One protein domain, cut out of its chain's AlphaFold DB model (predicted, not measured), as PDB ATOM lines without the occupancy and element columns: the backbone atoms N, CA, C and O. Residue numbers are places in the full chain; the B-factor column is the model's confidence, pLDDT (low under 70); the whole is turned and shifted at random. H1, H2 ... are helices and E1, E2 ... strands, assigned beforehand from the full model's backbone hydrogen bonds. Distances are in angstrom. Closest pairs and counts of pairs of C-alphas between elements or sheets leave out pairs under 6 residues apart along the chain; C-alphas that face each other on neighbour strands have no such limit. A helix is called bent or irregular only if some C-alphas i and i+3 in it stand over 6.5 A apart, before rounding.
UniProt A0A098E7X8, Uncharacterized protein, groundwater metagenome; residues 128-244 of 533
ATOM      1  N   GLU A 128      80.064 110.275 102.974       76.62
ATOM      2  CA  GLU A 128      79.931 111.244 101.880       76.62
ATOM      3  C   GLU A 128      81.070 112.274 101.870       76.62
ATOM      4  O   GLU A 128      81.541 112.686 100.808       76.62
ATOM      5  N   GLU A 129      81.574 112.650 103.048       75.62
ATOM      6  CA  GLU A 129      82.717 113.557 103.166       75.62
ATOM      7  C   GLU A 129      84.019 112.871 102.724       75.62
ATOM      8  O   GLU A 129      84.799 113.457 101.969       75.62
ATOM      9  N   LEU A 130      84.197 111.591 103.074       70.69
ATOM     10  CA  LEU A 130      85.309 110.780 102.572       70.69
ATOM     11  C   LEU A 130      85.267 110.593 101.051       70.69
ATOM     12  O   LEU A 130      86.300 110.717 100.392       70.69
ATOM     13  N   LYS A 131      84.090 110.307 100.475       75.25
ATOM     14  CA  LYS A 131      83.925 110.193  99.017       75.25
ATOM     15  C   LYS A 131      84.327 111.485  98.317       75.25
ATOM     16  O   LYS A 131      84.977 111.444  97.272       75.25
ATOM     17  N   LYS A 132      83.951 112.636  98.880       80.69
ATOM     18  CA  LYS A 132      84.332 113.947  98.348       80.69
ATOM     19  C   LYS A 132      85.852 114.141  98.369       80.69
ATOM     20  O   LYS A 132      86.418 114.531  97.352       80.69
ATOM     21  N   GLU A 133      86.514 113.816  99.476       74.31
ATOM     22  CA  GLU A 133      87.972 113.943  99.590       74.31
ATOM     23  C   GLU A 133      88.716 112.979  98.652       74.31
ATOM     24  O   GLU A 133      89.664 113.379  97.975       74.31
ATOM     25  N   ALA A 134      88.260 111.727  98.550       72.81
ATOM     26  CA  ALA A 134      88.797 110.752  97.603       72.81
ATOM     27  C   ALA A 134      88.743 111.288  96.162       72.81
ATOM     28  O   ALA A 134      89.722 111.175  95.420       72.81
ATOM     29  N   LYS A 135      87.627 111.934  95.785       79.25
ATOM     30  CA  LYS A 135      87.463 112.572  94.469       79.25
ATOM     31  C   LYS A 135      88.449 113.719  94.271       79.25
ATOM     32  O   LYS A 135      89.090 113.780  93.225       79.25
ATOM     33  N   GLU A 136      88.599 114.604  95.255       80.81
ATOM     34  CA  GLU A 136      89.541 115.732  95.188       80.81
ATOM     35  C   GLU A 136      91.002 115.253  95.061       80.81
ATOM     36  O   GLU A 136      91.741 115.744  94.201       80.81
ATOM     37  N   LYS A 137      91.404 114.241  95.845       74.81
ATOM     38  CA  LYS A 137      92.746 113.636  95.796       74.81
ATOM     39  C   LYS A 137      93.025 112.960  94.457       74.81
ATOM     40  O   LYS A 137      94.032 113.294  93.829       74.81
ATOM     41  N   LEU A 138      92.147 112.070  93.984       74.25
ATOM     42  CA  LEU A 138      92.372 111.380  92.710       74.25
ATOM     43  C   LEU A 138      92.389 112.373  91.541       74.25
ATOM     44  O   LEU A 138      93.246 112.274  90.668       74.25
ATOM     45  N   LEU A 139      91.527 113.395  91.566       78.31
ATOM     46  CA  LEU A 139      91.548 114.469  90.573       78.31
ATOM     47  C   LEU A 139      92.897 115.206  90.556       78.31
ATOM     48  O   LEU A 139      93.441 115.468  89.483       78.31
ATOM     49  N   SER A 140      93.454 115.520  91.729       78.88
ATOM     50  CA  SER A 140      94.758 116.185  91.841       78.88
ATOM     51  C   SER A 140      95.909 115.324  91.300       78.88
ATOM     52  O   SER A 140      96.764 115.835  90.571       78.88
ATOM     53  N   LEU A 141      95.890 114.016  91.580       74.75
ATOM     54  CA  LEU A 141      96.862 113.043  91.074       74.75
ATOM     55  C   LEU A 141      96.786 112.936  89.550       74.75
ATOM     56  O   LEU A 141      97.812 113.014  88.876       74.75
ATOM     57  N   GLU A 142      95.577 112.835  88.997       74.56
ATOM     58  CA  GLU A 142      95.360 112.733  87.553       74.56
ATOM     59  C   GLU A 142      95.849 114.000  86.828       74.56
ATOM     60  O   GLU A 142      96.524 113.916  85.798       74.56
ATOM     61  N   ILE A 143      95.582 115.183  87.402       75.88
ATOM     62  CA  ILE A 143      96.074 116.469  86.889       75.88
ATOM     63  C   ILE A 143      97.606 116.525  86.918       75.88
ATOM     64  O   ILE A 143      98.215 116.929  85.925       75.88
ATOM     65  N   ASN A 144      98.244 116.119  88.019       75.88
ATOM     66  CA  ASN A 144      99.705 116.133  88.143       75.88
ATOM     67  C   ASN A 144     100.367 115.155  87.164       75.88
ATOM     68  O   ASN A 144     101.279 115.544  86.437       75.88
ATOM     69  N   LYS A 145      99.828 113.938  87.035       74.19
ATOM     70  CA  LYS A 145     100.297 112.934  86.070       74.19
ATOM     71  C   LYS A 145     100.176 113.418  84.624       74.19
ATOM     72  O   LYS A 145     101.039 113.141  83.793       74.19
ATOM     73  N   MET A 146      99.121 114.168  84.300       69.56
ATOM     74  CA  MET A 146      98.967 114.779  82.976       69.56
ATOM     75  C   MET A 146      99.935 115.943  82.730       69.56
ATOM     76  O   MET A 146     100.392 116.101  81.595       69.56
ATOM     77  N   LYS A 147     100.258 116.733  83.764       73.94
ATOM     78  CA  LYS A 147     101.282 117.787  83.692       73.94
ATOM     79  C   LYS A 147     102.669 117.199  83.439       73.94
ATOM     80  O   LYS A 147     103.358 117.685  82.550       73.94
ATOM     81  N   GLU A 148     103.041 116.135  84.150       72.62
ATOM     82  CA  GLU A 148     104.323 115.435  83.955       72.62
ATOM     83  C   GLU A 148     104.461 114.822  82.556       72.62
ATOM     84  O   GLU A 148     105.559 114.736  82.018       72.62
ATOM     85  N   GLN A 149     103.348 114.423  81.936       71.12
ATOM     86  CA  GLN A 149     103.336 113.866  80.581       71.12
ATOM     87  C   GLN A 149     103.260 114.927  79.465       71.12
ATOM     88  O   GLN A 149     103.080 114.544  78.310       71.12
ATOM     89  N   GLU A 150     103.312 116.232  79.778       66.00
ATOM     90  CA  GLU A 150     103.082 117.351  78.835       66.00
ATOM     91  C   GLU A 150     101.765 117.230  78.025       66.00
ATOM     92  O   GLU A 150     101.579 117.825  76.964       66.00
ATOM     93  N   ARG A 151     100.785 116.467  78.531       60.06
ATOM     94  CA  ARG A 151      99.541 116.100  77.824       60.06
ATOM     95  C   ARG A 151      98.378 117.065  78.064       60.06
ATOM     96  O   ARG A 151      97.213 116.691  77.922       60.06
ATOM     97  N   ILE A 152      98.668 118.320  78.404       54.34
ATOM     98  CA  ILE A 152      97.658 119.321  78.798       54.34
ATOM     99  C   ILE A 152      96.648 119.629  77.666       54.34
ATOM    100  O   ILE A 152      95.542 120.088  77.934       54.34
ATOM    101  N   LEU A 153      96.952 119.312  76.402       54.28
ATOM    102  CA  LEU A 153      96.137 119.738  75.256       54.28
ATOM    103  C   LEU A 153      94.850 118.933  74.980       54.28
ATOM    104  O   LEU A 153      94.067 119.362  74.135       54.28
ATOM    105  N   ASN A 154      94.569 117.813  75.662       71.75
ATOM    106  CA  ASN A 154      93.341 117.040  75.399       71.75
ATOM    107  C   ASN A 154      92.332 117.076  76.558       71.75
ATOM    108  O   ASN A 154      92.165 116.110  77.305       71.75
ATOM    109  N   ILE A 155      91.604 118.193  76.651       71.81
ATOM    110  CA  ILE A 155      90.525 118.426  77.627       71.81
ATOM    111  C   ILE A 155      89.476 117.298  77.602       71.81
ATOM    112  O   ILE A 155      88.971 116.901  78.650       71.81
ATOM    113  N   SER A 156      89.180 116.719  76.432       76.06
ATOM    114  CA  SER A 156      88.191 115.635  76.316       76.06
ATOM    115  C   SER A 156      88.644 114.334  76.994       76.06
ATOM    116  O   SER A 156      87.841 113.664  77.645       76.06
ATOM    117  N   ALA A 157      89.940 114.011  76.915       73.44
ATOM    118  CA  ALA A 157      90.519 112.850  77.585       73.44
ATOM    119  C   ALA A 157      90.554 113.037  79.110       73.44
ATOM    120  O   ALA A 157      90.258 112.092  79.841       73.44
ATOM    121  N   LEU A 158      90.842 114.257  79.581       72.69
ATOM    122  CA  LEU A 158      90.770 114.604  81.001       72.69
ATOM    123  C   LEU A 158      89.337 114.449  81.531       72.69
ATOM    124  O   LEU A 158      89.129 113.760  82.521       72.69
ATOM    125  N   ILE A 159      88.334 115.002  80.839       77.94
ATOM    126  CA  ILE A 159      86.921 114.871  81.239       77.94
ATOM    127  C   ILE A 159      86.493 113.399  81.297       77.94
ATOM    128  O   ILE A 159      85.785 113.005  82.224       77.94
ATOM    129  N   LYS A 160      86.914 112.580  80.325       81.81
ATOM    130  CA  LYS A 160      86.611 111.144  80.317       81.81
ATOM    131  C   LYS A 160      87.208 110.443  81.541       81.81
ATOM    132  O   LYS A 160      86.468 109.757  82.240       81.81
ATOM    133  N   ARG A 161      88.487 110.683  81.845       75.00
ATOM    134  CA  ARG A 161      89.144 110.112  83.031       75.00
ATOM    135  C   ARG A 161      88.488 110.560  84.328       75.00
ATOM    136  O   ARG A 161      88.192 109.720  85.158       75.00
ATOM    137  N   ILE A 162      88.152 111.844  84.466       74.38
ATOM    138  CA  ILE A 162      87.439 112.365  85.648       74.38
ATOM    139  C   ILE A 162      86.098 111.645  85.852       74.38
ATOM    140  O   ILE A 162      85.718 111.343  86.982       74.38
ATOM    141  N   LYS A 163      85.363 111.348  84.772       78.31
ATOM    142  CA  LYS A 163      84.110 110.582  84.860       78.31
ATOM    143  C   LYS A 163      84.349 109.130  85.279       78.31
ATOM    144  O   LYS A 163      83.619 108.630  86.126       78.31
ATOM    145  N   GLU A 164      85.361 108.477  84.713       78.69
ATOM    146  CA  GLU A 164      85.749 107.107  85.076       78.69
ATOM    147  C   GLU A 164      86.178 107.025  86.551       78.69
ATOM    148  O   GLU A 164      85.680 106.179  87.287       78.69
ATOM    149  N   THR A 165      86.990 107.978  87.010       75.81
ATOM    150  CA  THR A 165      87.374 108.201  88.410       75.81
ATOM    151  C   THR A 165      86.171 108.367  89.337       75.81
ATOM    152  O   THR A 165      86.098 107.721  90.379       75.81
ATOM    153  N   ASN A 166      85.215 109.226  88.974       75.00
ATOM    154  CA  ASN A 166      84.031 109.458  89.801       75.00
ATOM    155  C   ASN A 166      83.179 108.195  89.930       75.00
ATOM    156  O   ASN A 166      82.744 107.872  91.030       75.00
ATOM    157  N   ASN A 167      82.975 107.472  88.827       78.94
ATOM    158  CA  ASN A 167      82.229 106.215  88.840       78.94
ATOM    159  C   ASN A 167      82.947 105.137  89.662       78.94
ATOM    160  O   ASN A 167      82.289 104.383  90.370       78.94
ATOM    161  N   PHE A 168      84.281 105.090  89.596       76.44
ATOM    162  CA  PHE A 168      85.094 104.193  90.415       76.44
ATOM    163  C   PHE A 168      84.886 104.461  91.912       76.44
ATOM    164  O   PHE A 168      84.547 103.538  92.642       76.44
ATOM    165  N   ILE A 169      84.986 105.720  92.354       75.62
ATOM    166  CA  ILE A 169      84.825 106.091  93.773       75.62
ATOM    167  C   ILE A 169      83.392 105.857  94.272       75.62
ATOM    168  O   ILE A 169      83.201 105.448  95.413       75.62
ATOM    169  N   GLU A 170      82.374 106.090  93.437       80.44
ATOM    170  CA  GLU A 170      80.981 105.801  93.816       80.44
ATOM    171  C   GLU A 170      80.710 104.309  94.025       80.44
ATOM    172  O   GLU A 170      79.833 103.960  94.815       80.44
ATOM    173  N   GLY A 171      81.462 103.443  93.340       79.56
ATOM    174  CA  GLY A 171      81.381 101.993  93.496       79.56
ATOM    175  C   GLY A 171      82.120 101.444  94.720       79.56
ATOM    176  O   GLY A 171      81.899 100.286  95.063       79.56
ATOM    177  N   MET A 172      82.968 102.243  95.375       77.31
ATOM    178  CA  MET A 172      83.745 101.794  96.531       77.31
ATOM    179  C   MET A 172      82.881 101.722  97.795       77.31
ATOM    180  O   MET A 172      82.102 102.629  98.105       77.31
ATOM    181  N   ASN A 173      83.060 100.660  98.576       78.06
ATOM    182  CA  ASN A 173      82.493 100.550  99.916       78.06
ATOM    183  C   ASN A 173      83.292 101.392 100.940       78.06
ATOM    184  O   ASN A 173      84.369 101.916 100.651       78.06
ATOM    185  N   LYS A 174      82.774 101.535 102.170       69.56
ATOM    186  CA  LYS A 174      83.393 102.359 103.231       69.56
ATOM    187  C   LYS A 174      84.865 101.992 103.484       69.56
ATOM    188  O   LYS A 174      85.695 102.891 103.605       69.56
ATOM    189  N   LYS A 175      85.179 100.695 103.531       68.31
ATOM    190  CA  LYS A 175      86.526 100.158 103.774       68.31
ATOM    191  C   LYS A 175      87.475 100.494 102.627       68.31
ATOM    192  O   LYS A 175      88.600 100.924 102.858       68.31
ATOM    193  N   GLU A 176      87.012 100.351 101.388       69.69
ATOM    194  CA  GLU A 176      87.769 100.687 100.179       69.69
ATOM    195  C   GLU A 176      88.053 102.189 100.080       69.69
ATOM    196  O   GLU A 176      89.181 102.578  99.780       69.69
ATOM    197  N   ILE A 177      87.072 103.039 100.397       69.69
ATOM    198  CA  ILE A 177      87.254 104.497 100.425       69.69
ATOM    199  C   ILE A 177      88.242 104.883 101.526       69.69
ATOM    200  O   ILE A 177      89.148 105.680 101.285       69.69
ATOM    201  N   PHE A 178      88.097 104.309 102.725       68.81
ATOM    202  CA  PHE A 178      89.015 104.568 103.828       68.81
ATOM    203  C   PHE A 178      90.444 104.158 103.448       68.81
ATOM    204  O   PHE A 178      91.347 104.987 103.515       68.81
ATOM    205  N   ARG A 179      90.642 102.939 102.925       67.94
ATOM    206  CA  ARG A 179      91.922 102.479 102.353       67.94
ATOM    207  C   ARG A 179      92.489 103.465 101.348       67.94
ATOM    208  O   ARG A 179      93.650 103.837 101.440       67.94
ATOM    209  N   PHE A 180      91.682 103.898 100.393       67.56
ATOM    210  CA  PHE A 180      92.134 104.778  99.329       67.56
ATOM    211  C   PHE A 180      92.587 106.152  99.855       67.56
ATOM    212  O   PHE A 180      93.636 106.658  99.464       67.56
ATOM    213  N   VAL A 181      91.835 106.741 100.788       66.12
ATOM    214  CA  VAL A 181      92.142 108.066 101.355       66.12
ATOM    215  C   VAL A 181      93.348 108.028 102.301       66.12
ATOM    216  O   VAL A 181      94.098 109.010 102.360       66.12
ATOM    217  N   PHE A 182      93.528 106.920 103.027       63.59
ATOM    218  CA  PHE A 182      94.489 106.797 104.125       63.59
ATOM    219  C   PHE A 182      95.766 106.013 103.779       63.59
ATOM    220  O   PHE A 182      96.805 106.264 104.379       63.59
ATOM    221  N   ARG A 183      95.750 105.056 102.844       60.03
ATOM    222  CA  ARG A 183      96.846 104.073 102.707       60.03
ATOM    223  C   ARG A 183      98.010 104.537 101.825       60.03
ATOM    224  O   ARG A 183      99.138 104.172 102.125       60.03
ATOM    225  N   GLU A 184      97.787 105.360 100.794       46.97
ATOM    226  CA  GLU A 184      98.855 105.678  99.818       46.97
ATOM    227  C   GLU A 184      99.736 106.896 100.150       46.97
ATOM    228  O   GLU A 184     100.844 106.991  99.639       46.97
ATOM    229  N   VAL A 185      99.288 107.832 100.997       45.72
ATOM    230  CA  VAL A 185     100.028 109.098 101.237       45.72
ATOM    231  C   VAL A 185     100.293 109.363 102.719       45.72
ATOM    232  O   VAL A 185     101.211 110.095 103.074       45.72
ATOM    233  N   VAL A 186      99.493 108.779 103.612       54.38
ATOM    234  CA  VAL A 186      99.532 109.125 105.036       54.38
ATOM    235  C   VAL A 186     100.549 108.273 105.777       54.38
ATOM    236  O   VAL A 186     101.350 108.833 106.507       54.38
ATOM    237  N   VAL A 187     100.571 106.954 105.575       58.03
ATOM    238  CA  VAL A 187     101.317 106.057 106.472       58.03
ATOM    239  C   VAL A 187     102.827 106.295 106.420       58.03
ATOM    240  O   VAL A 187     103.414 106.484 107.476       58.03
ATOM    241  N   GLU A 188     103.460 106.372 105.245       55.12
ATOM    242  CA  GLU A 188     104.923 106.539 105.178       55.12
ATOM    243  C   GLU A 188     105.408 107.922 105.631       55.12
ATOM    244  O   GLU A 188     106.372 108.026 106.391       55.12
ATOM    245  N   ASP A 189     104.763 108.995 105.166       64.25
ATOM    246  CA  ASP A 189     105.168 110.365 105.502       64.25
ATOM    247  C   ASP A 189     104.896 110.689 106.973       64.25
ATOM    248  O   ASP A 189     105.665 111.416 107.609       64.25
ATOM    249  N   VAL A 190     103.809 110.151 107.532       71.88
ATOM    250  CA  VAL A 190     103.493 110.275 108.954       71.88
ATOM    251  C   VAL A 190     104.412 109.402 109.788       71.88
ATOM    252  O   VAL A 190     104.967 109.916 110.756       71.88
ATOM    253  N   ALA A 191     104.612 108.131 109.424       65.81
ATOM    254  CA  ALA A 191     105.502 107.230 110.151       65.81
ATOM    255  C   ALA A 191     106.903 107.836 110.242       65.81
ATOM    256  O   ALA A 191     107.361 108.081 111.348       65.81
ATOM    257  N   LYS A 192     107.501 108.294 109.132       71.25
ATOM    258  CA  LYS A 192     108.820 108.963 109.141       71.25
ATOM    259  C   LYS A 192     108.876 110.198 110.048       71.25
ATOM    260  O   LYS A 192     109.892 110.463 110.693       71.25
ATOM    261  N   LYS A 193     107.805 110.999 110.106       80.19
ATOM    262  CA  LYS A 193     107.741 112.184 110.984       80.19
ATOM    263  C   LYS A 193     107.604 111.795 112.458       80.19
ATOM    264  O   LYS A 193     108.223 112.436 113.305       80.19
ATOM    265  N   ILE A 194     106.809 110.769 112.757       80.62
ATOM    266  CA  ILE A 194     106.546 110.285 114.116       80.62
ATOM    267  C   ILE A 194     107.708 109.426 114.641       80.62
ATOM    268  O   ILE A 194     108.026 109.522 115.819       80.62
ATOM    269  N   GLU A 195     108.393 108.659 113.796       73.50
ATOM    270  CA  GLU A 195     109.550 107.811 114.126       73.50
ATOM    271  C   GLU A 195     110.684 108.590 114.794       73.50
ATOM    272  O   GLU A 195     111.376 108.083 115.678       73.50
ATOM    273  N   ASN A 196     110.851 109.859 114.416       77.62
ATOM    274  CA  ASN A 196     111.831 110.751 115.035       77.62
ATOM    275  C   ASN A 196     111.481 111.120 116.487       77.62
ATOM    276  O   ASN A 196     112.312 111.674 117.212       77.62
ATOM    277  N   LEU A 197     110.262 110.824 116.935       84.44
ATOM    278  CA  LEU A 197     109.871 110.956 118.327       84.44
ATOM    279  C   LEU A 197     110.389 109.734 119.078       84.44
ATOM    280  O   LEU A 197     109.955 108.607 118.857       84.44
ATOM    281  N   GLY A 198     111.290 109.964 120.033       84.19
ATOM    282  CA  GLY A 198     111.912 108.896 120.820       84.19
ATOM    283  C   GLY A 198     110.943 108.051 121.657       84.19
ATOM    284  O   GLY A 198     111.387 107.116 122.315       84.19
ATOM    285  N   SER A 199     109.646 108.370 121.661       90.12
ATOM    286  CA  SER A 199     108.605 107.594 122.326       90.12
ATOM    287  C   SER A 199     107.721 106.767 121.389       90.12
ATOM    288  O   SER A 199     106.883 106.019 121.885       90.12
ATOM    289  N   TYR A 200     107.881 106.859 120.068       88.94
ATOM    290  CA  TYR A 200     107.015 106.154 119.124       88.94
ATOM    291  C   TYR A 200     107.201 104.635 119.174       88.94
ATOM    292  O   TYR A 200     108.312 104.131 119.031       88.94
ATOM    293  N   GLY A 201     106.103 103.911 119.397       84.06
ATOM    294  CA  GLY A 201     106.034 102.456 119.567       84.06
ATOM    295  C   GLY A 201     105.350 101.700 118.433       84.06
ATOM    296  O   GLY A 201     105.266 100.476 118.515       84.06
ATOM    297  N   GLY A 202     104.858 102.411 117.417       82.62
ATOM    298  CA  GLY A 202     104.151 101.837 116.277       82.62
ATOM    299  C   GLY A 202     102.778 102.458 116.032       82.62
ATOM    300  O   GLY A 202     102.200 103.114 116.903       82.62
ATOM    301  N   LEU A 203     102.255 102.236 114.830       82.50
ATOM    302  CA  LEU A 203     100.948 102.700 114.382       82.50
ATOM    303  C   LEU A 203     100.190 101.530 113.772       82.50
ATOM    304  O   LEU A 203     100.768 100.685 113.093       82.50
ATOM    305  N   ALA A 204      98.886 101.502 114.002       76.75
ATOM    306  CA  ALA A 204      98.003 100.545 113.378       76.75
ATOM    307  C   ALA A 204      96.661 101.164 113.013       76.75
ATOM    308  O   ALA A 204      96.251 102.164 113.595       76.75
ATOM    309  N   ILE A 205      95.969 100.576 112.044       75.00
ATOM    310  CA  ILE A 205      94.753 101.152 111.476       75.00
ATOM    311  C   ILE A 205      93.656 100.086 111.478       75.00
ATOM    312  O   ILE A 205      93.848  99.012 110.916       75.00
ATOM    313  N   ASN A 206      92.507 100.394 112.085       73.56
ATOM    314  CA  ASN A 206      91.260  99.676 111.824       73.56
ATOM    315  C   ASN A 206      90.517 100.443 110.726       73.56
ATOM    316  O   ASN A 206      90.008 101.536 110.961       73.56
ATOM    317  N   GLU A 207      90.476  99.875 109.527       71.88
ATOM    318  CA  GLU A 207      89.846 100.492 108.356       71.88
ATOM    319  C   GLU A 207      88.315 100.426 108.401       71.88
ATOM    320  O   GLU A 207      87.644 101.300 107.852       71.88
ATOM    321  N   ASP A 208      87.764  99.410 109.066       69.06
ATOM    322  CA  ASP A 208      86.322  99.178 109.155       69.06
ATOM    323  C   ASP A 208      85.668 100.237 110.064       69.06
ATOM    324  O   ASP A 208      84.646 100.849 109.721       69.06
ATOM    325  N   GLU A 209      86.335 100.546 111.176       71.06
ATOM    326  CA  GLU A 209      85.926 101.561 112.153       71.06
ATOM    327  C   GLU A 209      86.555 102.941 111.899       71.06
ATOM    328  O   GLU A 209      86.116 103.947 112.457       71.06
ATOM    329  N   GLY A 210      87.567 103.008 111.030       70.56
ATOM    330  CA  GLY A 210      88.351 104.207 110.745       70.56
ATOM    331  C   GLY A 210      89.082 104.762 111.969       70.56
ATOM    332  O   GLY A 210      89.069 105.969 112.236       70.56
ATOM    333  N   LEU A 211      89.709 103.860 112.723       75.75
ATOM    334  CA  LEU A 211      90.517 104.167 113.900       75.75
ATOM    335  C   LEU A 211      92.001 104.066 113.559       75.75
ATOM    336  O   LEU A 211      92.433 103.135 112.884       75.75
ATOM    337  N   VAL A 212      92.789 104.986 114.099       78.06
ATOM    338  CA  VAL A 212      94.251 104.959 114.049       78.06
ATOM    339  C   VAL A 212      94.766 104.751 115.464       78.06
ATOM    340  O   VAL A 212      94.655 105.634 116.307       78.06
ATOM    341  N   PHE A 213      95.342 103.591 115.737       82.62
ATOM    342  CA  PHE A 213      96.002 103.285 116.996       82.62
ATOM    343  C   PHE A 213      97.459 103.724 116.929       82.62
ATOM    344  O   PHE A 213      98.164 103.398 115.979       82.62
ATOM    345  N   VAL A 214      97.927 104.444 117.942       85.38
ATOM    346  CA  VAL A 214      99.317 104.890 118.050       85.38
ATOM    347  C   VAL A 214      99.877 104.482 119.397       85.38
ATOM    348  O   VAL A 214      99.402 104.938 120.436       85.38
ATOM    349  N   TYR A 215     100.934 103.681 119.384       86.88
ATOM    350  CA  TYR A 215     101.646 103.276 120.585       86.88
ATOM    351  C   TYR A 215     102.702 104.313 120.928       86.88
ATOM    352  O   TYR A 215     103.536 104.663 120.097       86.88
ATOM    353  N   LEU A 216     102.689 104.784 122.172       90.25
ATOM    354  CA  LEU A 216     103.708 105.676 122.715       90.25
ATOM    355  C   LEU A 216     104.266 105.105 124.015       90.25
ATOM    356  O   LEU A 216     103.517 104.858 124.961       90.25
ATOM    357  N   SER A 217     105.588 104.958 124.100       89.06
ATOM    358  CA  SER A 217     106.278 104.595 125.342       89.06
ATOM    359  C   SER A 217     106.244 105.715 126.382       89.06
ATOM    360  O   SER A 217     106.366 105.475 127.585       89.06
ATOM    361  N   ASN A 218     106.022 106.955 125.933       85.88
ATOM    362  CA  ASN A 218     105.907 108.129 126.781       85.88
ATOM    363  C   ASN A 218     104.779 109.058 126.322       85.88
ATOM    364  O   ASN A 218     104.708 109.488 125.175       85.88
ATOM    365  N   LYS A 219     103.945 109.457 127.283       85.62
ATOM    366  CA  LYS A 219     102.806 110.359 127.101       85.62
ATOM    367  C   LYS A 219     103.182 111.746 126.557       85.62
ATOM    368  O   LYS A 219     102.335 112.408 125.964       85.62
ATOM    369  N   LYS A 220     104.426 112.194 126.768       87.44
ATOM    370  CA  LYS A 220     104.889 113.560 126.460       87.44
ATOM    371  C   LYS A 220     104.802 113.946 124.981       87.44
ATOM    372  O   LYS A 220     104.644 115.127 124.694       87.44
ATOM    373  N   ASP A 221     104.888 112.989 124.060       88.75
ATOM    374  CA  ASP A 221     104.835 113.290 122.626       88.75
ATOM    375  C   ASP A 221     103.423 113.181 122.028       88.75
ATOM    376  O   ASP A 221     103.250 113.480 120.850       88.75
ATOM    377  N   LYS A 222     102.396 112.839 122.826       87.44
ATOM    378  CA  LYS A 222     101.003 112.694 122.364       87.44
ATOM    379  C   LYS A 222     100.521 113.899 121.551       87.44
ATOM    380  O   LYS A 222     100.009 113.724 120.452       87.44
ATOM    381  N   GLU A 223     100.718 115.114 122.060       87.38
ATOM    382  CA  GLU A 223     100.250 116.334 121.384       87.38
ATOM    383  C   GLU A 223     101.035 116.632 120.101       87.38
ATOM    384  O   GLU A 223     100.456 117.063 119.107       87.38
ATOM    385  N   LYS A 224     102.337 116.318 120.065       89.62
ATOM    386  CA  LYS A 224     103.127 116.431 118.829       89.62
ATOM    387  C   LYS A 224     102.640 115.443 117.780       89.62
ATOM    388  O   LYS A 224     102.513 115.809 116.619       89.62
ATOM    389  N   VAL A 225     102.352 114.207 118.186       86.69
ATOM    390  CA  VAL A 225     101.805 113.198 117.279       86.69
ATOM    391  C   VAL A 225     100.427 113.602 116.776       86.69
ATOM    392  O   VAL A 225     100.185 113.489 115.581       86.69
ATOM    393  N   LYS A 226      99.550 114.128 117.642       85.25
ATOM    394  CA  LYS A 226      98.261 114.693 117.217       85.25
ATOM    395  C   LYS A 226      98.456 115.756 116.135       85.25
ATOM    396  O   LYS A 226      97.808 115.673 115.099       85.25
ATOM    397  N   GLU A 227      99.369 116.707 116.330       86.62
ATOM    398  CA  GLU A 227      99.639 117.757 115.337       86.62
ATOM    399  C   GLU A 227     100.283 117.222 114.048       86.62
ATOM    400  O   GLU A 227      99.952 117.707 112.969       86.62
ATOM    401  N   ILE A 228     101.138 116.193 114.123       85.81
ATOM    402  CA  ILE A 228     101.672 115.512 112.930       85.81
ATOM    403  C   ILE A 228     100.560 114.779 112.187       85.81
ATOM    404  O   ILE A 228     100.552 114.807 110.966       85.81
ATOM    405  N   LEU A 229      99.630 114.132 112.889       81.56
ATOM    406  CA  LEU A 229      98.542 113.354 112.298       81.56
ATOM    407  C   LEU A 229      97.430 114.229 111.722       81.56
ATOM    408  O   LEU A 229      96.845 113.867 110.713       81.56
ATOM    409  N   LYS A 230      97.151 115.388 112.314       80.38
ATOM    410  CA  LYS A 230      96.050 116.297 111.953       80.38
ATOM    411  C   LYS A 230      95.906 116.651 110.459       80.38
ATOM    412  O   LYS A 230      94.768 116.756 110.014       80.38
ATOM    413  N   PRO A 231      96.976 116.840 109.658       75.56
ATOM    414  CA  PRO A 231      96.858 117.090 108.218       75.56
ATOM    415  C   PRO A 231      96.529 115.830 107.408       75.56
ATOM    416  O   PRO A 231      96.182 115.924 106.235       75.56
ATOM    417  N   HIS A 232      96.718 114.658 108.008       72.81
ATOM    418  CA  HIS A 232      96.734 113.367 107.330       72.81
ATOM    419  C   HIS A 232      95.586 112.448 107.776       72.81
ATOM    420  O   HIS A 232      95.141 111.595 107.016       72.81
ATOM    421  N   VAL A 233      95.086 112.642 108.992       68.25
ATOM    422  CA  VAL A 233      93.926 111.964 109.558       68.25
ATOM    423  C   VAL A 233      92.702 112.819 109.249       68.25
ATOM    424  O   VAL A 233      92.635 113.981 109.642       68.25
ATOM    425  N   HIS A 234      91.748 112.253 108.506       64.06
ATOM    426  CA  HIS A 234      90.488 112.923 108.180       64.06
ATOM    427  C   HIS A 234      89.778 113.419 109.454       64.06
ATOM    428  O   HIS A 234      89.897 112.795 110.506       64.06
ATOM    429  N   LYS A 235      88.982 114.496 109.359       60.19
ATOM    430  CA  LYS A 235      88.263 115.087 110.509       60.19
ATOM    431  C   LYS A 235      87.358 114.099 111.262       60.19
ATOM    432  O   LYS A 235      87.058 114.346 112.421       60.19
ATOM    433  N   GLY A 236      86.963 112.993 110.626       55.34
ATOM    434  CA  GLY A 236      86.186 111.909 111.241       55.34
ATOM    435  C   GLY A 236      86.966 110.640 111.613       55.34
ATOM    436  O   GLY A 236      86.351 109.690 112.090       55.34
ATOM    437  N   ALA A 237      88.278 110.567 111.366       64.69
ATOM    438  CA  ALA A 237      89.088 109.417 111.768       64.69
ATOM    439  C   ALA A 237      89.604 109.618 113.199       64.69
ATOM    440  O   ALA A 237      90.161 110.664 113.536       64.69
ATOM    441  N   ASN A 238      89.418 108.611 114.054       73.12
ATOM    442  CA  ASN A 238      89.731 108.742 115.476       73.12
ATOM    443  C   ASN A 238      91.121 108.200 115.774       73.12
ATOM    444  O   ASN A 238      91.439 107.065 115.425       73.12
ATOM    445  N   VAL A 239      91.934 108.997 116.465       77.19
ATOM    446  CA  VAL A 239      93.266 108.572 116.901       77.19
ATOM    447  C   VAL A 239      93.199 108.069 118.339       77.19
ATOM    448  O   VAL A 239      92.918 108.829 119.266       77.19
ATOM    449  N   VAL A 240      93.502 106.790 118.526       81.06
ATOM    450  CA  VAL A 240      93.585 106.123 119.823       81.06
ATOM    451  C   VAL A 240      95.050 106.015 120.220       81.06
ATOM    452  O   VAL A 240      95.834 105.325 119.578       81.06
ATOM    453  N   PHE A 241      95.441 106.692 121.296       83.19
ATOM    454  CA  PHE A 241      96.798 106.585 121.826       83.19
ATOM    455  C   PHE A 241      96.866 105.463 122.850       83.19
ATOM    456  O   PHE A 241      96.165 105.516 123.851       83.19
ATOM    457  N   LEU A 242      97.743 104.494 122.633       83.56
ATOM    458  CA  LEU A 242      97.983 103.377 123.533       83.56
ATOM    459  C   LEU A 242      99.361 103.524 124.178       83.56
ATOM    460  O   LEU A 242     100.303 104.058 123.587       83.56
ATOM    461  N   LYS A 243      99.498 103.064 125.424       87.19
ATOM    462  CA  LYS A 243     100.800 103.026 126.094       87.19
ATOM    463  C   LYS A 243     101.594 101.829 125.572       87.19
ATOM    464  O   LYS A 243     101.277 100.689 125.891       87.19
ATOM    465  N   GLY A 244     102.635 102.098 124.791       86.50
ATOM    466  CA  GLY A 244     103.625 101.093 124.410       86.50
ATOM    467  C   GLY A 244     104.610 100.842 125.551       86.50
ATOM    468  O   GLY A 244     104.929 101.741 126.325       86.50
TER     469      GLY A 244
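Overview. This is residues 128 to 244 of the 533 residues of an uncharacterized protein of groundwater metagenome (UniProt A0A098E7X8). Two lobes lie end to end: a helical hairpin of H1 and H2 at one end, and at the other a small sheet of E1, E2 and E3 with H4 and H5 over one face. H3 stands between the lobes, packing on H1 and grazing the sheet. The printed part has 117 residues, with five named helices and three named strands in the order H1 H2 H3 H4 E1 E2 H5 E3; the sheet runs E1 E2 E3 and is mixed, and the class is mixed, helices and strands. The whole is loose, with a radius of gyration of the C-alphas of 17.2 A, and spans 54 by 30 by 16 A.

Arrangement. H1, residues 128 to 148, and H2, residues 155 to 171, form a helical hairpin. They touch, with residues 131 to 139 of H1 alone, opposite ways at a shallow tilt of 32 degrees, only just short of steep; the closest C-alphas, of Lys 135 and Asn 166, are 6.6 A apart. H3, residues 174 to 183, touches residues 130 to 137 of H1 alone, the same way at a steep tilt of 44 degrees; the closest C-alphas, of Ala 134 and Val 181, are 5.7 A apart. H3 only grazes the sheet of E1, residues 200 to 206, E2, residues 211 to 216, and E3, residues 238 to 243. E1 and E2 are an antiparallel hairpin, with N 204 and O 213 within hydrogen-bond range at 2.8 A. E2 and E3 are parallel, with N 214 and O 240 within range at 2.8 A. H4, residues 186 to 195, is over E1 at a height over the sheet of 10.0 A and runs along the strands, at 8 degrees to E1 on the local plane. H5, residues 219 to 229, is over E2 at a height of 8.6 A and runs slantwise to the strands, at 38 degrees to E2 on the local plane. H4 and H5 are on the same face, making two layers, helices over a sheet. They touch, opposite ways at a shallow tilt of 32 degrees; the closest C-alphas, of Ile 194 and Val 225, are 6.4 A apart. E2, H5 and E3 form a strand-helix-strand unit, two parallel neighbour strands with a helix between, with a right-handed crossover. H1 and H2 are apart from H4, H5 and the three strands. In H1, H2, H3 and H4 every O i to N i+4 pair is within hydrogen-bond range, in H5 5 of 7; H5 is irregular, with C-alphas 220 and 223 7.4 A apart.

Along the chain. H1 begins at C-alpha 128 (79.931, 111.244, 101.880) and is 30.6 A long; H2 is 24.6 A. H3 and H4 are each 13.6 A, E1 18.5 A, E2 15.9 A, H5 15.7 A and E3 16.4 A, ending at C-alpha 243 (100.800, 103.026, 126.094).

Size, cuts and confidence. The C-alphas farthest apart, of Ser 156 and Asn 218, are 54.0 A apart. The printed part has no cut and no long link. Its mean pLDDT is 75.0; 28 residues are under 70, among them residues 174 to 189.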